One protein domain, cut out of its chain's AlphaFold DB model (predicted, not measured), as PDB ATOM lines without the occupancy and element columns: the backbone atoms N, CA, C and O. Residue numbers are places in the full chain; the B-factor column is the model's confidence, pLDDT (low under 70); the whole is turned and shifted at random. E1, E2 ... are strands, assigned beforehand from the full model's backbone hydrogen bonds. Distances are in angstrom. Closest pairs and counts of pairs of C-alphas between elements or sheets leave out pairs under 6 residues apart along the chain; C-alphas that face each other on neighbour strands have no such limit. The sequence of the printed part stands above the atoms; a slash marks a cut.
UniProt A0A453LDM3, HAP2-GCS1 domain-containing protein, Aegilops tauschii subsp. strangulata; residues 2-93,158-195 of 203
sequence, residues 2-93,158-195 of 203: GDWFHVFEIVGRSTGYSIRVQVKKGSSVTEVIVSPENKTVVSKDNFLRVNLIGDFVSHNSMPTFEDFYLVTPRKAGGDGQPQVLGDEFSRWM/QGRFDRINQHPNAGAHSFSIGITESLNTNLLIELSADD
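Overview. This is residues 2 to 93 and 158 to 195 of the 203 residues of the protein "HAP2-GCS1 domain-containing protein" of Aegilops tauschii subsp. strangulata (UniProt A0A453LDM3). With little regular structure, this long model has a small sandwich at one end, the sheet E4-E5-E7 face to face with the hairpin E2-E3, and the two-stranded sheet E1-E6 toward the other, with unnamed loops between. The 130 printed residues hold no named helix and seven strands, E1 to E7 along the chain, with 43 residues; the class is all strand, each sheet antiparallel. It is loose, radius of gyration of the C-alphas 20.4 A, spanning 69 by 36 by 23 A.

Arrangement. Look first at hairpin E4, residues 40 to 42, and E5, 48 to 55: N 41 and O 50, 2.9 A apart, are within hydrogen-bond range. Beside E5, E7, 185 to 191, has O 188 2.8 A from N 51. Hairpin E2, 19 to 25, and E3, 28 to 34, has N 21 and O 32 at 2.9 A. The closest C-alphas of E3 and E4, Val 34 and Val 41, are 6.5 A apart. Antiparallel E1, 5 to 9, and E6, 68 to 73, with N 8 and O 70 at 2.8 A, are apart from the other strands.

Along the chain. Find C-alpha 48 at (204.890, 282.135, 129.385); E5 runs 21.1 A from there. E3 measures 20.1 A, E2 19.8 A. E7 ends at C-alpha 191, (209.549, 282.073, 127.799).

Size, cuts and confidence. The farthest C-alphas, Gly 2 and Asp 194, are 69.8 A apart. Residues 94 to 157 are cut out, with C-alphas 93 and 158 8.6 A apart. Link E5 to E6 is long. Residues 76 to 87 have pLDDT under 70.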
ATOM      1  N   GLY A   2     178.912 272.689 181.815       79.25
ATOM      2  CA  GLY A   2     180.093 273.435 181.355       79.25
ATOM      3  C   GLY A   2     180.371 273.338 179.850       79.25
ATOM      4  O   GLY A   2     179.578 272.765 179.097       79.25
ATOM      5  N   ASP A   3     181.491 273.936 179.442       85.94
ATOM      6  CA  ASP A   3     181.961 273.999 178.055       85.94
ATOM      7  C   ASP A   3     182.371 272.613 177.534       85.94
ATOM      8  O   ASP A   3     182.967 271.808 178.252       85.94
ATOM      9  N   TRP A   4     182.086 272.358 176.258       88.00
ATOM     10  CA  TRP A   4     182.525 271.158 175.544       88.00
ATOM     11  C   TRP A   4     183.584 271.514 174.510       88.00
ATOM     12  O   TRP A   4     183.591 272.620 173.971       88.00
ATOM     13  N   PHE A   5     184.453 270.554 174.210       91.00
ATOM     14  CA  PHE A   5     185.554 270.729 173.273       91.00
ATOM     15  C   PHE A   5     185.554 269.616 172.231       91.00
ATOM     16  O   PHE A   5     185.172 268.479 172.509       91.00
ATOM     17  N   HIS A   6     186.008 269.962 171.035       91.38
ATOM     18  CA  HIS A   6     186.342 269.009 169.989       91.38
ATOM     19  C   HIS A   6     187.797 268.587 170.136       91.38
ATOM     20  O   HIS A   6     188.639 269.418 170.473       91.38
ATOM     21  N   VAL A   7     188.073 267.313 169.867       94.56
ATOM     22  CA  VAL A   7     189.415 266.729 169.872       94.56
ATOM     23  C   VAL A   7     189.693 266.218 168.463       94.56
ATOM     24  O   VAL A   7     188.972 265.352 167.971       94.56
ATOM     25  N   PHE A   8     190.702 266.782 167.804       94.06
ATOM     26  CA  PHE A   8     191.078 266.458 166.431       94.06
ATOM     27  C   PHE A   8     192.472 265.839 166.382       94.06
ATOM     28  O   PHE A   8     193.418 266.373 166.962       94.06
ATOM     29  N   GLU A   9     192.601 264.734 165.650       94.44
ATOM     30  CA  GLU A   9     193.896 264.168 165.272       94.44
ATOM     31  C   GLU A   9     194.543 264.997 164.164       94.44
ATOM     32  O   GLU A   9     193.889 265.371 163.190       94.44
ATOM     33  N   ILE A  10     195.841 265.267 164.310       91.94
ATOM     34  CA  ILE A  10     196.638 265.950 163.293       91.94
ATOM     35  C   ILE A  10     197.416 264.883 162.524       91.94
ATOM     36  O   ILE A  10     198.442 264.389 162.976       91.94
ATOM     37  N   VAL A  11     196.896 264.512 161.356       84.31
ATOM     38  CA  VAL A  11     197.383 263.362 160.568       84.31
ATOM     39  C   VAL A  11     198.473 263.705 159.552       84.31
ATOM     40  O   VAL A  11     199.063 262.813 158.949       84.31
ATOM     41  N   GLY A  12     198.742 264.986 159.313       82.94
ATOM     42  CA  GLY A  12     199.732 265.396 158.329       82.94
ATOM     43  C   GLY A  12     199.892 266.902 158.246       82.94
ATOM     44  O   GLY A  12     199.165 267.669 158.877       82.94
ATOM     45  N   ARG A  13     200.867 267.321 157.443       87.38
ATOM     46  CA  ARG A  13     201.201 268.725 157.228       87.38
ATOM     47  C   ARG A  13     201.314 269.009 155.741       87.38
ATOM     48  O   ARG A  13     201.946 268.253 155.009       87.38
ATOM     49  N   SER A  14     200.769 270.141 155.324       89.06
ATOM     50  CA  SER A  14     201.002 270.729 154.011       89.06
ATOM     51  C   SER A  14     201.520 272.156 154.175       89.06
ATOM     52  O   SER A  14     201.225 272.833 155.160       89.06
ATOM     53  N   THR A  15     202.319 272.602 153.210       90.62
ATOM     54  CA  THR A  15     202.769 273.991 153.116       90.62
ATOM     55  C   THR A  15     201.962 274.672 152.019       90.62
ATOM     56  O   THR A  15     201.907 274.173 150.897       90.62
ATOM     57  N   GLY A  16     201.320 275.794 152.348       91.81
ATOM     58  CA  GLY A  16     200.495 276.567 151.423       91.81
ATOM     59  C   GLY A  16     201.083 277.949 151.159       91.81
ATOM     60  O   GLY A  16     201.419 278.671 152.094       91.81
ATOM     61  N   TYR A  17     201.186 278.322 149.886       93.69
ATOM     62  CA  TYR A  17     201.562 279.659 149.425       93.69
ATOM     63  C   TYR A  17     201.106 279.862 147.974       93.69
ATOM     64  O   TYR A  17     200.710 278.914 147.292       93.69
ATOM     65  N   SER A  18     201.182 281.100 147.490       95.06
ATOM     66  CA  SER A  18     200.947 281.442 146.088       95.06
ATOM     67  C   SER A  18     202.064 282.337 145.558       95.06
ATOM     68  O   SER A  18     202.511 283.266 146.230       95.06
ATOM     69  N   ILE A  19     202.522 282.051 144.340       95.94
ATOM     70  CA  ILE A  19     203.508 282.860 143.625       95.94
ATOM     71  C   ILE A  19     202.794 283.508 142.447       95.94
ATOM     72  O   ILE A  19     202.294 282.831 141.547       95.94
ATOM     73  N   ARG A  20     202.753 284.838 142.465       96.44
ATOM     74  CA  ARG A  20     202.223 285.657 141.379       96.44
ATOM     75  C   ARG A  20     203.354 286.002 140.412       96.44
ATOM     76  O   ARG A  20     204.297 286.684 140.798       96.44
ATOM     77  N   VAL A  21     203.223 285.593 139.153       95.94
ATOM     78  CA  VAL A  21     204.140 285.969 138.069       95.94
ATOM     79  C   VAL A  21     203.406 286.899 137.111       95.94
ATOM     80  O   VAL A  21     202.356 286.551 136.571       95.94
ATOM     81  N   GLN A  22     203.957 288.095 136.907       94.69
ATOM     82  CA  GLN A  22     203.399 289.105 136.011       94.69
ATOM     83  C   GLN A  22     204.332 289.336 134.826       94.69
ATOM     84  O   GLN A  22     205.527 289.568 134.996       94.69
ATOM     85  N   VAL A  23     203.767 289.308 133.621       92.44
ATOM     86  CA  VAL A  23     204.465 289.588 132.365       92.44
ATOM     87  C   VAL A  23     203.813 290.780 131.692       92.44
ATOM     88  O   VAL A  23     202.595 290.822 131.514       92.44
ATOM     89  N   LYS A  24     204.631 291.747 131.281       92.69
ATOM     90  CA  LYS A  24     204.183 292.931 130.553       92.69
ATOM     91  C   LYS A  24     204.733 292.919 129.130       92.69
ATOM     92  O   LYS A  24     205.945 292.918 128.939       92.69
ATOM     93  N   LYS A  25     203.841 292.958 128.137       88.12
ATOM     94  CA  LYS A  25     204.165 293.041 126.706       88.12
ATOM     95  C   LYS A  25     203.586 294.335 126.138       88.12
ATOM     96  O   LYS A  25     202.383 294.440 125.896       88.12
ATOM     97  N   GLY A  26     204.436 295.347 125.965       87.94
ATOM     98  CA  GLY A  26     203.990 296.701 125.620       87.94
ATOM     99  C   GLY A  26     203.087 297.278 126.718       87.94
ATOM    100  O   GLY A  26     203.524 297.455 127.855       87.94
ATOM    101  N   SER A  27     201.824 297.557 126.388       89.88
ATOM    102  CA  SER A  27     200.800 298.005 127.345       89.88
ATOM    103  C   SER A  27     200.012 296.862 127.999       89.88
ATOM    104  O   SER A  27     199.335 297.101 128.997       89.88
ATOM    105  N   SER A  28     200.099 295.636 127.474       88.81
ATOM    106  CA  SER A  28     199.355 294.483 127.990       88.81
ATOM    107  C   SER A  28     200.065 293.857 129.188       88.81
ATOM    108  O   SER A  28     201.282 293.669 129.154       88.81
ATOM    109  N   VAL A  29     199.307 293.510 130.231       91.25
ATOM    110  CA  VAL A  29     199.791 292.786 131.413       91.25
ATOM    111  C   VAL A  29     199.056 291.456 131.503       91.25
ATOM    112  O   VAL A  29     197.828 291.414 131.485       91.25
ATOM    113  N   THR A  30     199.818 290.372 131.611       89.75
ATOM    114  CA  THR A  30     199.315 289.020 131.855       89.75
ATOM    115  C   THR A  30     199.812 288.550 133.213       89.75
ATOM    116  O   THR A  30     200.988 288.710 133.534       89.75
ATOM    117  N   GLU A  31     198.919 287.970 134.007       93.06
ATOM    118  CA  GLU A  31     199.231 287.420 135.323       93.06
ATOM    119  C   GLU A  31     198.930 285.924 135.345       93.06
ATOM    120  O   GLU A  31     197.881 285.484 134.867       93.06
ATOM    121  N   VAL A  32     199.848 285.155 135.921       94.88
ATOM    122  CA  VAL A  32     199.641 283.749 136.260       94.88
ATOM    123  C   VAL A  32     199.968 283.534 137.734       94.88
ATOM    124  O   VAL A  32     200.859 284.180 138.290       94.88
ATOM    125  N   ILE A  33     199.228 282.633 138.374       95.88
ATOM    126  CA  ILE A  33     199.414 282.277 139.781       95.88
ATOM    127  C   ILE A  33     199.736 280.791 139.836       95.88
ATOM    128  O   ILE A  33     198.941 279.982 139.361       95.88
ATOM    129  N   VAL A  34     200.876 280.444 140.429       96.44
ATOM    130  CA  VAL A  34     201.243 279.054 140.730       96.44
ATOM    131  C   VAL A  34     201.239 278.818 142.235       96.44
ATOM    132  O   VAL A  34     201.474 279.735 143.026       96.44
ATOM    133  N   SER A  35     200.954 277.588 142.638       95.06
ATOM    134  CA  SER A  35     200.904 277.168 144.041       95.06
ATOM    135  C   SER A  35     201.216 275.672 144.157       95.06
ATOM    136  O   SER A  35     201.203 274.966 143.146       95.06
ATOM    137  N   PRO A  36     201.452 275.142 145.369       93.88
ATOM    138  CA  PRO A  36     201.593 273.699 145.574       93.88
ATOM    139  C   PRO A  36     200.409 272.868 145.046       93.88
ATOM    140  O   PRO A  36     200.605 271.717 144.655       93.88
ATOM    141  N   GLU A  37     199.207 273.454 144.995       92.25
ATOM    142  CA  GLU A  37     197.991 272.844 144.438       92.25
ATOM    143  C   GLU A  37     197.909 272.959 142.908       92.25
ATOM    144  O   GLU A  37     197.365 272.077 142.247       92.25
ATOM    145  N   ASN A  38     198.472 274.025 142.330       94.56
ATOM    146  CA  ASN A  38     198.503 274.267 140.891       94.56
ATOM    147  C   ASN A  38     199.929 274.593 140.428       94.56
ATOM    148  O   ASN A  38     200.325 275.758 140.312       94.56
ATOM    149  N   LYS A  39     200.718 273.537 140.209       95.44
ATOM    150  CA  LYS A  39     202.172 273.642 140.026       95.44
ATOM    151  C   LYS A  39     202.595 274.111 138.642       95.44
ATOM    152  O   LYS A  39     203.673 274.672 138.512       95.44
ATOM    153  N   THR A  40     201.790 273.889 137.608       96.25
ATOM    154  CA  THR A  40     202.157 274.242 136.232       96.25
ATOM    155  C   THR A  40     201.066 275.090 135.607       96.25
ATOM    156  O   THR A  40     199.930 274.642 135.474       96.25
ATOM    157  N   VAL A  41     201.419 276.300 135.180       96.31
ATOM    158  CA  VAL A  41     200.489 277.232 134.538       96.31
ATOM    159  C   VAL A  41     201.113 277.793 133.269       96.31
ATOM    160  O   VAL A  41     202.298 278.117 133.231       96.31
ATOM    161  N   VAL A  42     200.302 277.903 132.219       94.38
ATOM    162  CA  VAL A  42     200.680 278.483 130.926       94.38
ATOM    163  C   VAL A  42     199.817 279.722 130.687       94.38
ATOM    164  O   VAL A  42     198.623 279.716 130.997       94.38
ATOM    165  N   SER A  43     200.411 280.800 130.175       92.62
ATOM    166  CA  SER A  43     199.667 281.995 129.783       92.62
ATOM    167  C   SER A  43     198.742 281.701 128.602       92.62
ATOM    168  O   SER A  43     198.990 280.809 127.796       92.62
ATOM    169  N   LYS A  44     197.663 282.477 128.465       89.50
ATOM    170  CA  LYS A  44     196.653 282.264 127.410       89.50
ATOM    171  C   LYS A  44     197.221 282.319 125.988       89.50
ATOM    172  O   LYS A  44     196.655 281.713 125.086       89.50
ATOM    173  N   ASP A  45     198.296 283.073 125.790       89.38
ATOM    174  CA  ASP A  45     198.994 283.246 124.516       89.38
ATOM    175  C   ASP A  45     200.177 282.279 124.334       89.38
ATOM    176  O   ASP A  45     200.927 282.421 123.372       89.38
ATOM    177  N   ASN A  46     200.358 281.313 125.246       91.25
ATOM    178  CA  ASN A  46     201.468 280.352 125.287       91.25
ATOM    179  C   ASN A  46     202.872 280.980 125.331       91.25
ATOM    180  O   ASN A  46     203.865 280.286 125.123       91.25
ATOM    181  N   PHE A  47     202.979 282.281 125.610       90.75
ATOM    182  CA  PHE A  47     204.262 282.972 125.689       90.75
ATOM    183  C   PHE A  47     205.046 282.615 126.956       90.75
ATOM    184  O   PHE A  47     206.273 282.543 126.918       90.75
ATOM    185  N   LEU A  48     204.337 282.414 128.067       93.94
ATOM    186  CA  LEU A  48     204.890 282.135 129.385       93.94
ATOM    187  C   LEU A  48     204.394 280.776 129.864       93.94
ATOM    188  O   LEU A  48     203.189 280.527 129.921       93.94
ATOM    189  N   ARG A  49     205.317 279.943 130.329       95.88
ATOM    190  CA  ARG A  49     205.012 278.763 131.128       95.88
ATOM    191  C   ARG A  49     205.785 278.830 132.432       95.88
ATOM    192  O   ARG A  49     206.978 279.110 132.452       95.88
ATOM    193  N   VAL A  50     205.083 278.596 133.531       97.19
ATOM    194  CA  VAL A  50     205.648 278.612 134.878       97.19
ATOM    195  C   VAL A  50     205.417 277.248 135.501       97.19
ATOM    196  O   VAL A  50     204.292 276.745 135.495       97.19
ATOM    197  N   ASN A  51     206.481 276.653 136.033       97.25
ATOM    198  CA  ASN A  51     206.433 275.377 136.724       97.25
ATOM    199  C   ASN A  51     207.089 275.477 138.107       97.25
ATOM    200  O   ASN A  51     208.254 275.850 138.238       97.25
ATOM    201  N   LEU A  52     206.331 275.123 139.137       96.44
ATOM    202  CA  LEU A  52     206.782 275.005 140.511       96.44
ATOM    203  C   LEU A  52     207.437 273.635 140.709       96.44
ATOM    204  O   LEU A  52     206.752 272.614 140.800       96.44
ATOM    205  N   ILE A  53     208.768 273.625 140.787       95.38
ATOM    206  CA  ILE A  53     209.555 272.391 140.891       95.38
ATOM    207  C   ILE A  53     209.517 271.843 142.321       95.38
ATOM    208  O   ILE A  53     209.334 270.643 142.523       95.38
ATOM    209  N   GLY A  54     209.652 272.720 143.316       91.12
ATOM    210  CA  GLY A  54     209.625 272.357 144.730       91.12
ATOM    211  C   GLY A  54     210.250 273.423 145.620       91.12
ATOM    212  O   GLY A  54     210.666 274.476 145.142       91.12
ATOM    213  N   ASP A  55     210.339 273.126 146.912       88.38
ATOM    214  CA  ASP A  55     210.895 274.025 147.922       88.38
ATOM    215  C   ASP A  55     212.283 273.563 148.369       88.38
ATOM    216  O   ASP A  55     212.551 272.362 148.479       88.38
ATOM    217  N   PHE A  56     213.174 274.517 148.638       85.12
ATOM    218  CA  PHE A  56     214.449 274.222 149.281       85.12
ATOM    219  C   PHE A  56     214.225 273.937 150.768       85.12
ATOM    220  O   PHE A  56     213.372 274.547 151.416       85.12
ATOM    221  N   VAL A  57     215.007 273.004 151.312       80.94
ATOM    222  CA  VAL A  57     214.908 272.624 152.723       80.94
ATOM    223  C   VAL A  57     215.266 273.823 153.598       80.94
ATOM    224  O   VAL A  57     216.262 274.509 153.360       80.94
ATOM    225  N   SER A  58     214.435 274.071 154.604       78.25
ATOM    226  CA  SER A  58     214.694 275.103 155.598       78.25
ATOM    227  C   SER A  58     215.843 274.722 156.536       78.25
ATOM    228  O   SER A  58     216.109 273.545 156.770       78.25
ATOM    229  N   HIS A  59     216.490 275.731 157.120       73.31
ATOM    230  CA  HIS A  59     217.475 275.529 158.181       73.31
ATOM    231  C   HIS A  59     216.826 275.128 159.510       73.31
ATOM    232  O   HIS A  59     217.454 274.407 160.283       73.31
ATOM    233  N   ASN A  60     215.587 275.560 159.775       76.62
ATOM    234  CA  ASN A  60     214.857 275.136 160.964       76.62
ATOM    235  C   ASN A  60     213.819 274.077 160.601       76.62
ATOM    236  O   ASN A  60     213.149 274.133 159.570       76.62
ATOM    237  N   SER A  61     213.650 273.106 161.490       73.56
ATOM    238  CA  SER A  61     212.557 272.152 161.377       73.56
ATOM    239  C   SER A  61     211.245 272.833 161.755       73.56
ATOM    240  O   SER A  61     211.053 273.230 162.905       73.56
ATOM    241  N   MET A  62     210.313 272.916 160.809       79.88
ATOM    242  CA  MET A  62     208.930 273.282 161.110       79.88
ATOM    243  C   MET A  62     208.327 272.238 162.070       79.88
ATOM    244  O   MET A  62     208.536 271.039 161.836       79.88
ATOM    245  N   PRO A  63     207.589 272.649 163.121       83.06
ATOM    246  CA  PRO A  63     207.037 271.722 164.101       83.06
ATOM    247  C   PRO A  63     206.155 270.651 163.454       83.06
ATOM    248  O   PRO A  63     205.502 270.872 162.424       83.06
ATOM    249  N   THR A  64     206.162 269.478 164.077       86.06
ATOM    250  CA  THR A  64     205.257 268.367 163.790       86.06
ATOM    251  C   THR A  64     204.352 268.150 164.998       86.06
ATOM    252  O   THR A  64     204.725 268.440 166.134       86.06
ATOM    253  N   PHE A  65     203.136 267.675 164.740       92.19
ATOM    254  CA  PHE A  65     202.107 267.502 165.768       92.19
ATOM    255  C   PHE A  65     201.494 266.095 165.743       92.19
ATOM    256  O   PHE A  65     200.369 265.909 166.185       92.19
ATOM    257  N   GLU A  66     202.228 265.107 165.224       89.81
ATOM    258  CA  GLU A  66     201.759 263.718 165.052       89.81
ATOM    259  C   GLU A  66     201.362 263.059 166.388       89.81
ATOM    260  O   GLU A  66     200.389 262.306 166.471       89.81
ATOM    261  N   ASP A  67     202.074 263.420 167.460       93.75
ATOM    262  CA  ASP A  67     201.825 262.946 168.823       93.75
ATOM    263  C   ASP A  67     200.877 263.852 169.622       93.75
ATOM    264  O   ASP A  67     200.735 263.683 170.836       93.75
ATOM    265  N   PHE A  68     200.208 264.806 168.971       96.56
ATOM    266  CA  PHE A  68     199.313 265.767 169.613       96.56
ATOM    267  C   PHE A  68     197.885 265.663 169.078       96.56
ATOM    268  O   PHE A  68     197.637 265.381 167.907       96.56
ATOM    269  N   TYR A  69     196.931 265.967 169.951       97.69
ATOM    270  CA  TYR A  69     195.585 266.346 169.562       97.69
ATOM    271  C   TYR A  69     195.430 267.864 169.600       97.69
ATOM    272  O   TYR A  69     195.918 268.531 170.518       97.69
ATOM    273  N   LEU A  70     194.698 268.395 168.620       96.12
ATOM    274  CA  LEU A  70     194.173 269.751 168.669       96.12
ATOM    275  C   LEU A  70     192.838 269.741 169.409       96.12
ATOM    276  O   LEU A  70     191.899 269.047 169.015       96.12
ATOM    277  N   VAL A  71     192.745 270.551 170.455       95.25
ATOM    278  CA  VAL A  71     191.528 270.748 171.234       95.25
ATOM    279  C   VAL A  71     190.977 272.137 170.959       95.25
ATOM    280  O   VAL A  71     191.664 273.129 171.193       95.25
ATOM    281  N   THR A  72     189.732 272.223 170.496       92.12
ATOM    282  CA  THR A  72     189.068 273.503 170.191       92.12
ATOM    283  C   THR A  72     187.729 273.599 170.917       92.12
ATOM    284  O   THR A  72     186.988 272.609 170.931       92.12
ATOM    285  N   PRO A  73     187.360 274.753 171.495       88.62
ATOM    286  CA  PRO A  73     186.074 274.902 172.161       88.62
ATOM    287  C   PRO A  73     184.924 274.763 171.161       88.62
ATOM    288  O   PRO A  73     185.001 275.227 170.022       88.62
ATOM    289  N   ARG A  74     183.822 274.165 171.605       83.12
ATOM    290  CA  ARG A  74     182.538 274.254 170.910       83.12
ATOM    291  C   ARG A  74     181.956 275.649 171.149       83.12
ATOM    292  O   ARG A  74     181.921 276.116 172.287       83.12
ATOM    293  N   LYS A  75     181.480 276.326 170.103       72.19
ATOM    294  CA  LYS A  75     180.811 277.631 170.243       72.19
ATOM    295  C   LYS A  75     179.434 277.408 170.894       72.19
ATOM    296  O   LYS A  75     178.672 276.551 170.452       72.19
ATOM    297  N   ALA A  76     179.148 278.105 171.993       59.59
ATOM    298  CA  ALA A  76     177.980 277.840 172.841       59.59
ATOM    299  C   ALA A  76     176.640 278.233 172.183       59.59
ATOM    300  O   ALA A  76     176.521 279.320 171.621       59.59
ATOM    301  N   GLY A  77     175.612 277.384 172.344       45.88
ATOM    302  CA  GLY A  77     174.207 277.757 172.132       45.88
ATOM    303  C   GLY A  77     173.217 276.592 171.971       45.88
ATOM    304  O   GLY A  77     172.852 276.268 170.846       45.88
ATOM    305  N   GLY A  78     172.728 276.029 173.086       47.16
ATOM    306  CA  GLY A  78     171.525 275.172 173.142       47.16
ATOM    307  C   GLY A  78     171.591 273.871 172.334       47.16
ATOM    308  O   GLY A  78     172.658 273.491 171.860       47.16
ATOM    309  N   ASP A  79     170.449 273.203 172.150       47.81
ATOM    310  CA  ASP A  79     170.254 271.981 171.336       47.81
ATOM    311  C   ASP A  79     170.637 272.134 169.834       47.81
ATOM    312  O   ASP A  79     170.264 271.325 168.986       47.81
ATOM    313  N   GLY A  80     171.392 273.183 169.481       42.72
ATOM    314  CA  GLY A  80     171.956 273.473 168.171       42.72
ATOM    315  C   GLY A  80     173.249 272.703 167.877       42.72
ATOM    316  O   GLY A  80     174.023 272.332 168.762       42.72
ATOM    317  N   GLN A  81     173.454 272.443 166.587       48.16
ATOM    318  CA  GLN A  81     174.324 271.408 166.027       48.16
ATOM    319  C   GLN A  81     175.749 271.343 166.627       48.16
ATOM    320  O   GLN A  81     176.375 272.379 166.855       48.16
ATOM    321  N   PRO A  82     176.322 270.134 166.810       54.53
ATOM    322  CA  PRO A  82     177.697 269.896 167.280       54.53
ATOM    323  C   PRO A  82     178.829 270.505 166.435       54.53
ATOM    324  O   PRO A  82     179.971 270.125 166.618       54.53
ATOM    325  N   GLN A  83     178.547 271.359 165.456       54.12
ATOM    326  CA  GLN A  83     179.444 271.595 164.321       54.12
ATOM    327  C   GLN A  83     180.124 272.968 164.338       54.12
ATOM    328  O   GLN A  83     181.010 273.214 163.528       54.12
ATOM    329  N   VAL A  84     179.745 273.874 165.247       59.16
ATOM    330  CA  VAL A  84     180.315 275.228 165.265       59.16
ATOM    331  C   VAL A  84     181.520 275.284 166.200       59.16
ATOM    332  O   VAL A  84     181.380 275.264 167.425       59.16
ATOM    333  N   LEU A  85     182.712 275.374 165.612       65.44
ATOM    334  CA  LEU A  85     183.965 275.569 166.339       65.44
ATOM    335  C   LEU A  85     184.113 277.028 166.781       65.44
ATOM    336  O   LEU A  85     183.744 277.953 166.054       65.44
ATOM    337  N   GLY A  86     184.625 277.235 167.994       62.25
ATOM    338  CA  GLY A  86     184.997 278.562 168.471       62.25
ATOM    339  C   GLY A  86     186.272 279.048 167.785       62.25
ATOM    340  O   GLY A  86     187.215 278.288 167.617       62.25
ATOM    341  N   ASP A  87     186.308 280.325 167.433       68.56
ATOM    342  CA  ASP A  87     187.424 281.053 166.813       68.56
ATOM    343  C   ASP A  87     188.361 281.710 167.848       68.56
ATOM    344  O   ASP A  87     189.251 282.489 167.516       68.56
ATOM    345  N   GLU A  88     188.175 281.381 169.128       83.62
ATOM    346  CA  GLU A  88     188.959 281.920 170.237       83.62
ATOM    347  C   GLU A  88     190.262 281.120 170.424       83.62
ATOM    348  O   GLU A  88     190.317 280.155 171.191       83.62
ATOM    349  N   PHE A  89     191.333 281.511 169.722       89.25
ATOM    350  CA  PHE A  89     192.630 280.813 169.776       89.25
ATOM    351  C   PHE A  89     193.265 280.763 171.178       89.25
ATOM    352  O   PHE A  89     194.082 279.882 171.439       89.25
ATOM    353  N   SER A  90     192.855 281.637 172.104       88.94
ATOM    354  CA  SER A  90     193.242 281.599 173.525       88.94
ATOM    355  C   SER A  90     192.756 280.334 174.245       88.94
ATOM    356  O   SER A  90     193.248 279.999 175.319       88.94
ATOM    357  N   ARG A  91     191.777 279.628 173.667       90.88
ATOM    358  CA  ARG A  91     191.206 278.383 174.194       90.88
ATOM    359  C   ARG A  91     191.565 277.156 173.364       90.88
ATOM    360  O   ARG A  91     191.217 276.043 173.755       90.88
ATOM    361  N   TRP A  92     192.211 277.347 172.218       94.81
ATOM    362  CA  TRP A  92     192.720 276.248 171.407       94.81
ATOM    363  C   TRP A  92     193.994 275.719 172.055       94.81
ATOM    364  O   TRP A  92     194.885 276.499 172.391       94.81
ATOM    365  N   MET A  93     194.093 274.404 172.228       97.19
ATOM    366  CA  MET A  93     195.245 273.765 172.863       97.19
ATOM    367  C   MET A  93     195.793 272.633 172.001       97.19
ATOM    368  O   MET A  93     195.030 271.879 171.403       97.19
ATOM    369  N   GLN A 158     197.723 280.238 171.082       94.25
ATOM    370  CA  GLN A 158     197.934 281.680 171.057       94.25
ATOM    371  C   GLN A 158     199.139 282.068 171.920       94.25
ATOM    372  O   GLN A 158     199.249 281.665 173.073       94.25
ATOM    373  N   GLY A 159     200.029 282.883 171.355       92.06
ATOM    374  CA  GLY A 159     201.275 283.302 172.003       92.06
ATOM    375  C   GLY A 159     202.471 282.391 171.712       92.06
ATOM    376  O   GLY A 159     203.594 282.828 171.925       92.06
ATOM    377  N   ARG A 160     202.244 281.179 171.180       93.81
ATOM    378  CA  ARG A 160     203.302 280.262 170.703       93.81
ATOM    379  C   ARG A 160     203.514 280.329 169.195       93.81
ATOM    380  O   ARG A 160     204.613 280.093 168.706       93.81
ATOM    381  N   PHE A 161     202.442 280.598 168.448       93.38
ATOM    382  CA  PHE A 161     202.452 280.580 166.987       93.38
ATOM    383  C   PHE A 161     201.928 281.887 166.396       93.38
ATOM    384  O   PHE A 161     200.974 282.481 166.903       93.38
ATOM    385  N   ASP A 162     202.514 282.278 165.267       91.19
ATOM    386  CA  ASP A 162     202.105 283.451 164.501       91.19
ATOM    387  C   ASP A 162     201.030 283.115 163.464       91.19
ATOM    388  O   ASP A 162     200.980 282.007 162.932       91.19
ATOM    389  N   ARG A 163     200.197 284.109 163.121       92.31
ATOM    390  CA  ARG A 163     199.211 284.054 162.018       92.31
ATOM    391  C   ARG A 163     198.326 282.796 162.037       92.31
ATOM    392  O   ARG A 163     198.074 282.183 161.000       92.31
ATOM    393  N   ILE A 164     197.856 282.425 163.228       92.50
ATOM    394  CA  ILE A 164     197.030 281.232 163.448       92.50
ATOM    395  C   ILE A 164     195.748 281.325 162.613       92.50
ATOM    396  O   ILE A 164     194.992 282.287 162.727       92.50
ATOM    397  N   ASN A 165     195.526 280.323 161.768       91.00
ATOM    398  CA  ASN A 165     194.379 280.183 160.875       91.00
ATOM    399  C   ASN A 165     194.092 281.366 159.934       91.00
ATOM    400  O   ASN A 165     192.960 281.554 159.495       91.00
ATOM    401  N   GLN A 166     195.112 282.153 159.585       91.31
ATOM    402  CA  GLN A 166     194.981 283.300 158.675       91.31
ATOM    403  C   GLN A 166     195.208 282.937 157.193       91.31
ATOM    404  O   GLN A 166     195.503 283.814 156.380       91.31
ATOM    405  N   HIS A 167     195.107 281.657 156.815       89.62
ATOM    406  CA  HIS A 167     195.265 281.244 155.419       89.62
ATOM    407  C   HIS A 167     194.005 281.550 154.578       89.62
ATOM    408  O   HIS A 167     192.894 281.612 155.113       89.62
ATOM    409  N   PRO A 168     194.123 281.686 153.243       87.75
ATOM    410  CA  PRO A 168     192.961 281.851 152.369       87.75
ATOM    411  C   PRO A 168     191.971 280.691 152.517       87.75
ATOM    412  O   PRO A 168     192.389 279.541 152.599       87.75
ATOM    413  N   ASN A 169     190.666 280.974 152.535       84.81
ATOM    414  CA  ASN A 169     189.606 279.966 152.696       84.81
ATOM    415  C   ASN A 169     189.688 279.151 154.006       84.81
ATOM    416  O   ASN A 169     189.246 278.003 154.038       84.81
ATOM    417  N   ALA A 170     190.255 279.722 155.078       83.38
ATOM    418  CA  ALA A 170     190.261 279.100 156.401       83.38
ATOM    419  C   ALA A 170     188.846 278.714 156.837       83.38
ATOM    420  O   ALA A 170     187.941 279.544 156.921       83.38
ATOM    421  N   GLY A 171     188.666 277.417 157.076       76.75
ATOM    422  CA  GLY A 171     187.426 276.847 157.574       76.75
ATOM    423  C   GLY A 171     187.458 276.696 159.089       76.75
ATOM    424  O   GLY A 171     188.522 276.699 159.711       76.75
ATOM    425  N   ALA A 172     186.286 276.474 159.683       74.00
ATOM    426  CA  ALA A 172     186.177 276.172 161.106       74.00
ATOM    427  C   ALA A 172     187.061 274.971 161.495       74.00
ATOM    428  O   ALA A 172     187.778 275.034 162.485       74.00
ATOM    429  N   HIS A 173     187.062 273.907 160.681       79.50
ATOM    430  CA  HIS A 173     187.803 272.657 160.915       79.50
ATOM    431  C   HIS A 173     189.211 272.664 160.305       79.50
ATOM    432  O   HIS A 173     189.663 271.658 159.764       79.50
ATOM    433  N   SER A 174     189.888 273.809 160.334       86.25
ATOM    434  CA  SER A 174     191.264 273.929 159.852       86.25
ATOM    435  C   SER A 174     192.152 274.511 160.938       86.25
ATOM    436  O   SER A 174     191.707 275.313 161.759       86.25
ATOM    437  N   PHE A 175     193.405 274.073 160.948       91.12
ATOM    438  CA  PHE A 175     194.443 274.634 161.791       91.12
ATOM    439  C   PHE A 175     195.671 274.887 160.934       91.12
ATOM    440  O   PHE A 175     196.191 273.982 160.283       91.12
ATOM    441  N   SER A 176     196.127 276.131 160.937       93.00
ATOM    442  CA  SER A 176     197.359 276.538 160.278       93.00
ATOM    443  C   SER A 176     198.096 277.559 161.119       93.00
ATOM    444  O   SER A 176     197.500 278.284 161.918       93.00
ATOM    445  N   ILE A 177     199.405 277.602 160.925       93.56
ATOM    446  CA  ILE A 177     200.310 278.546 161.568       93.56
ATOM    447  C   ILE A 177     201.171 279.192 160.487       93.56
ATOM    448  O   ILE A 177     201.483 278.576 159.466       93.56
ATOM    449  N   GLY A 178     201.540 280.448 160.694       92.38
ATOM    450  CA  GLY A 178     202.413 281.170 159.787       92.38
ATOM    451  C   GLY A 178     203.848 280.675 159.886       92.38
ATOM    452  O   GLY A 178     204.422 280.628 160.970       92.38
ATOM    453  N   ILE A 179     204.462 280.404 158.739       90.88
ATOM    454  CA  ILE A 179     205.897 280.126 158.646       90.88
ATOM    455  C   ILE A 179     206.641 281.463 158.740       90.88
ATOM    456  O   ILE A 179     206.474 282.335 157.885       90.88
ATOM    457  N   THR A 180     207.382 281.672 159.827       88.38
ATOM    458  CA  THR A 180     208.086 282.935 160.123       88.38
ATOM    459  C   THR A 180     209.420 283.051 159.398       88.38
ATOM    460  O   THR A 180     209.881 284.153 159.107       88.38
ATOM    461  N   GLU A 181     210.026 281.918 159.069       86.69
ATOM    462  CA  GLU A 181     211.245 281.852 158.280       86.69
ATOM    463  C   GLU A 181     210.989 282.043 156.783       86.69
ATOM    464  O   GLU A 181     209.926 281.724 156.250       86.69
ATOM    465  N   SER A 182     211.997 282.569 156.089       87.31
ATOM    466  CA  SER A 182     211.956 282.691 154.635       87.31
ATOM    467  C   SER A 182     212.302 281.351 153.997       87.31
ATOM    468  O   SER A 182     213.398 280.828 154.201       87.31
ATOM    469  N   LEU A 183     211.378 280.820 153.200       90.06
ATOM    470  CA  LEU A 183     211.595 279.631 152.386       90.06
ATOM    471  C   LEU A 183     211.925 280.048 150.955       90.06
ATOM    472  O   LEU A 183     211.249 280.899 150.378       90.06
ATOM    473  N   ASN A 184     212.962 279.438 150.386       91.94
ATOM    474  CA  ASN A 184     213.264 279.595 148.970       91.94
ATOM    475  C   ASN A 184     212.498 278.535 148.180       91.94
ATOM    476  O   ASN A 184     212.560 277.348 148.503       91.94
ATOM    477  N   THR A 185     211.842 278.958 147.108       93.88
ATOM    478  CA  THR A 185     211.086 278.076 146.218       93.88
ATOM    479  C   THR A 185     211.747 278.037 144.845       93.88
ATOM    480  O   THR A 185     212.120 279.074 144.293       93.88
ATOM    481  N   ASN A 186     211.905 276.839 144.285       95.50
ATOM    482  CA  ASN A 186     212.463 276.636 142.957       95.50
ATOM    483  C   ASN A 186     211.363 276.754 141.894       95.50
ATOM    484  O   ASN A 186     210.447 275.927 141.815       95.50
ATOM    485  N   LEU A 187     211.490 277.787 141.066       96.50
ATOM    486  CA  LEU A 187     210.555 278.121 140.007       96.50
ATOM    487  C   LEU A 187     211.250 278.025 138.648       96.50
ATOM    488  O   LEU A 187     212.249 278.701 138.407       96.50
ATOM    489  N   LEU A 188     210.682 277.235 137.742       96.81
ATOM    490  CA  LEU A 188     211.077 277.210 136.340       96.81
ATOM    491  C   LEU A 188     210.161 278.147 135.552       96.81
ATOM    492  O   LEU A 188     208.943 277.967 135.533       96.81
ATOM    493  N   ILE A 189     210.760 279.136 134.896       96.00
ATOM    494  CA  ILE A 189     210.077 280.054 133.988       96.00
ATOM    495  C   ILE A 189     210.585 279.776 132.576       96.00
ATOM    496  O   ILE A 189     211.768 279.950 132.292       96.00
ATOM    497  N   GLU A 190     209.682 279.366 131.695       95.38
ATOM    498  CA  GLU A 190     209.934 279.162 130.273       95.38
ATOM    499  C   GLU A 190     209.250 280.289 129.488       95.38
ATOM    500  O   GLU A 190     208.057 280.559 129.670       95.38
ATOM    501  N   LEU A 191     210.012 280.960 128.625       93.81
ATOM    502  CA  LEU A 191     209.549 282.073 127.799       93.81
ATOM    503  C   LEU A 191     209.791 281.765 126.325       93.81
ATOM    504  O   LEU A 191     210.846 281.256 125.957       93.81
ATOM    505  N   SER A 192     208.847 282.153 125.471       92.38
ATOM    506  CA  SER A 192     209.046 282.160 124.019       92.38
ATOM    507  C   SER A 192     209.829 283.411 123.590       92.38
ATOM    508  O   SER A 192     209.261 284.326 122.989       92.38
ATOM    509  N   ALA A 193     211.118 283.468 123.929       90.62
ATOM    510  CA  ALA A 193     212.042 284.555 123.601       90.62
ATOM    511  C   ALA A 193     213.457 284.013 123.328       90.62
ATOM    512  O   ALA A 193     213.776 282.902 123.743       90.62
ATOM    513  N   ASP A 194     214.294 284.806 122.656       93.62
ATOM    514  CA  ASP A 194     215.645 284.379 122.264       93.62
ATOM    515  C   ASP A 194     216.674 284.501 123.401       93.62
ATOM    516  O   ASP A 194     217.594 283.692 123.486       93.62
ATOM    517  N   ASP A 195     216.533 285.510 124.269       94.12
ATOM    518  CA  ASP A 195     217.494 285.811 125.336       94.12
ATOM    519  C   ASP A 195     216.819 286.507 126.535       94.12
ATOM    520  O   ASP A 195     215.705 287.035 126.429       94.12
TER     521      ASP A 195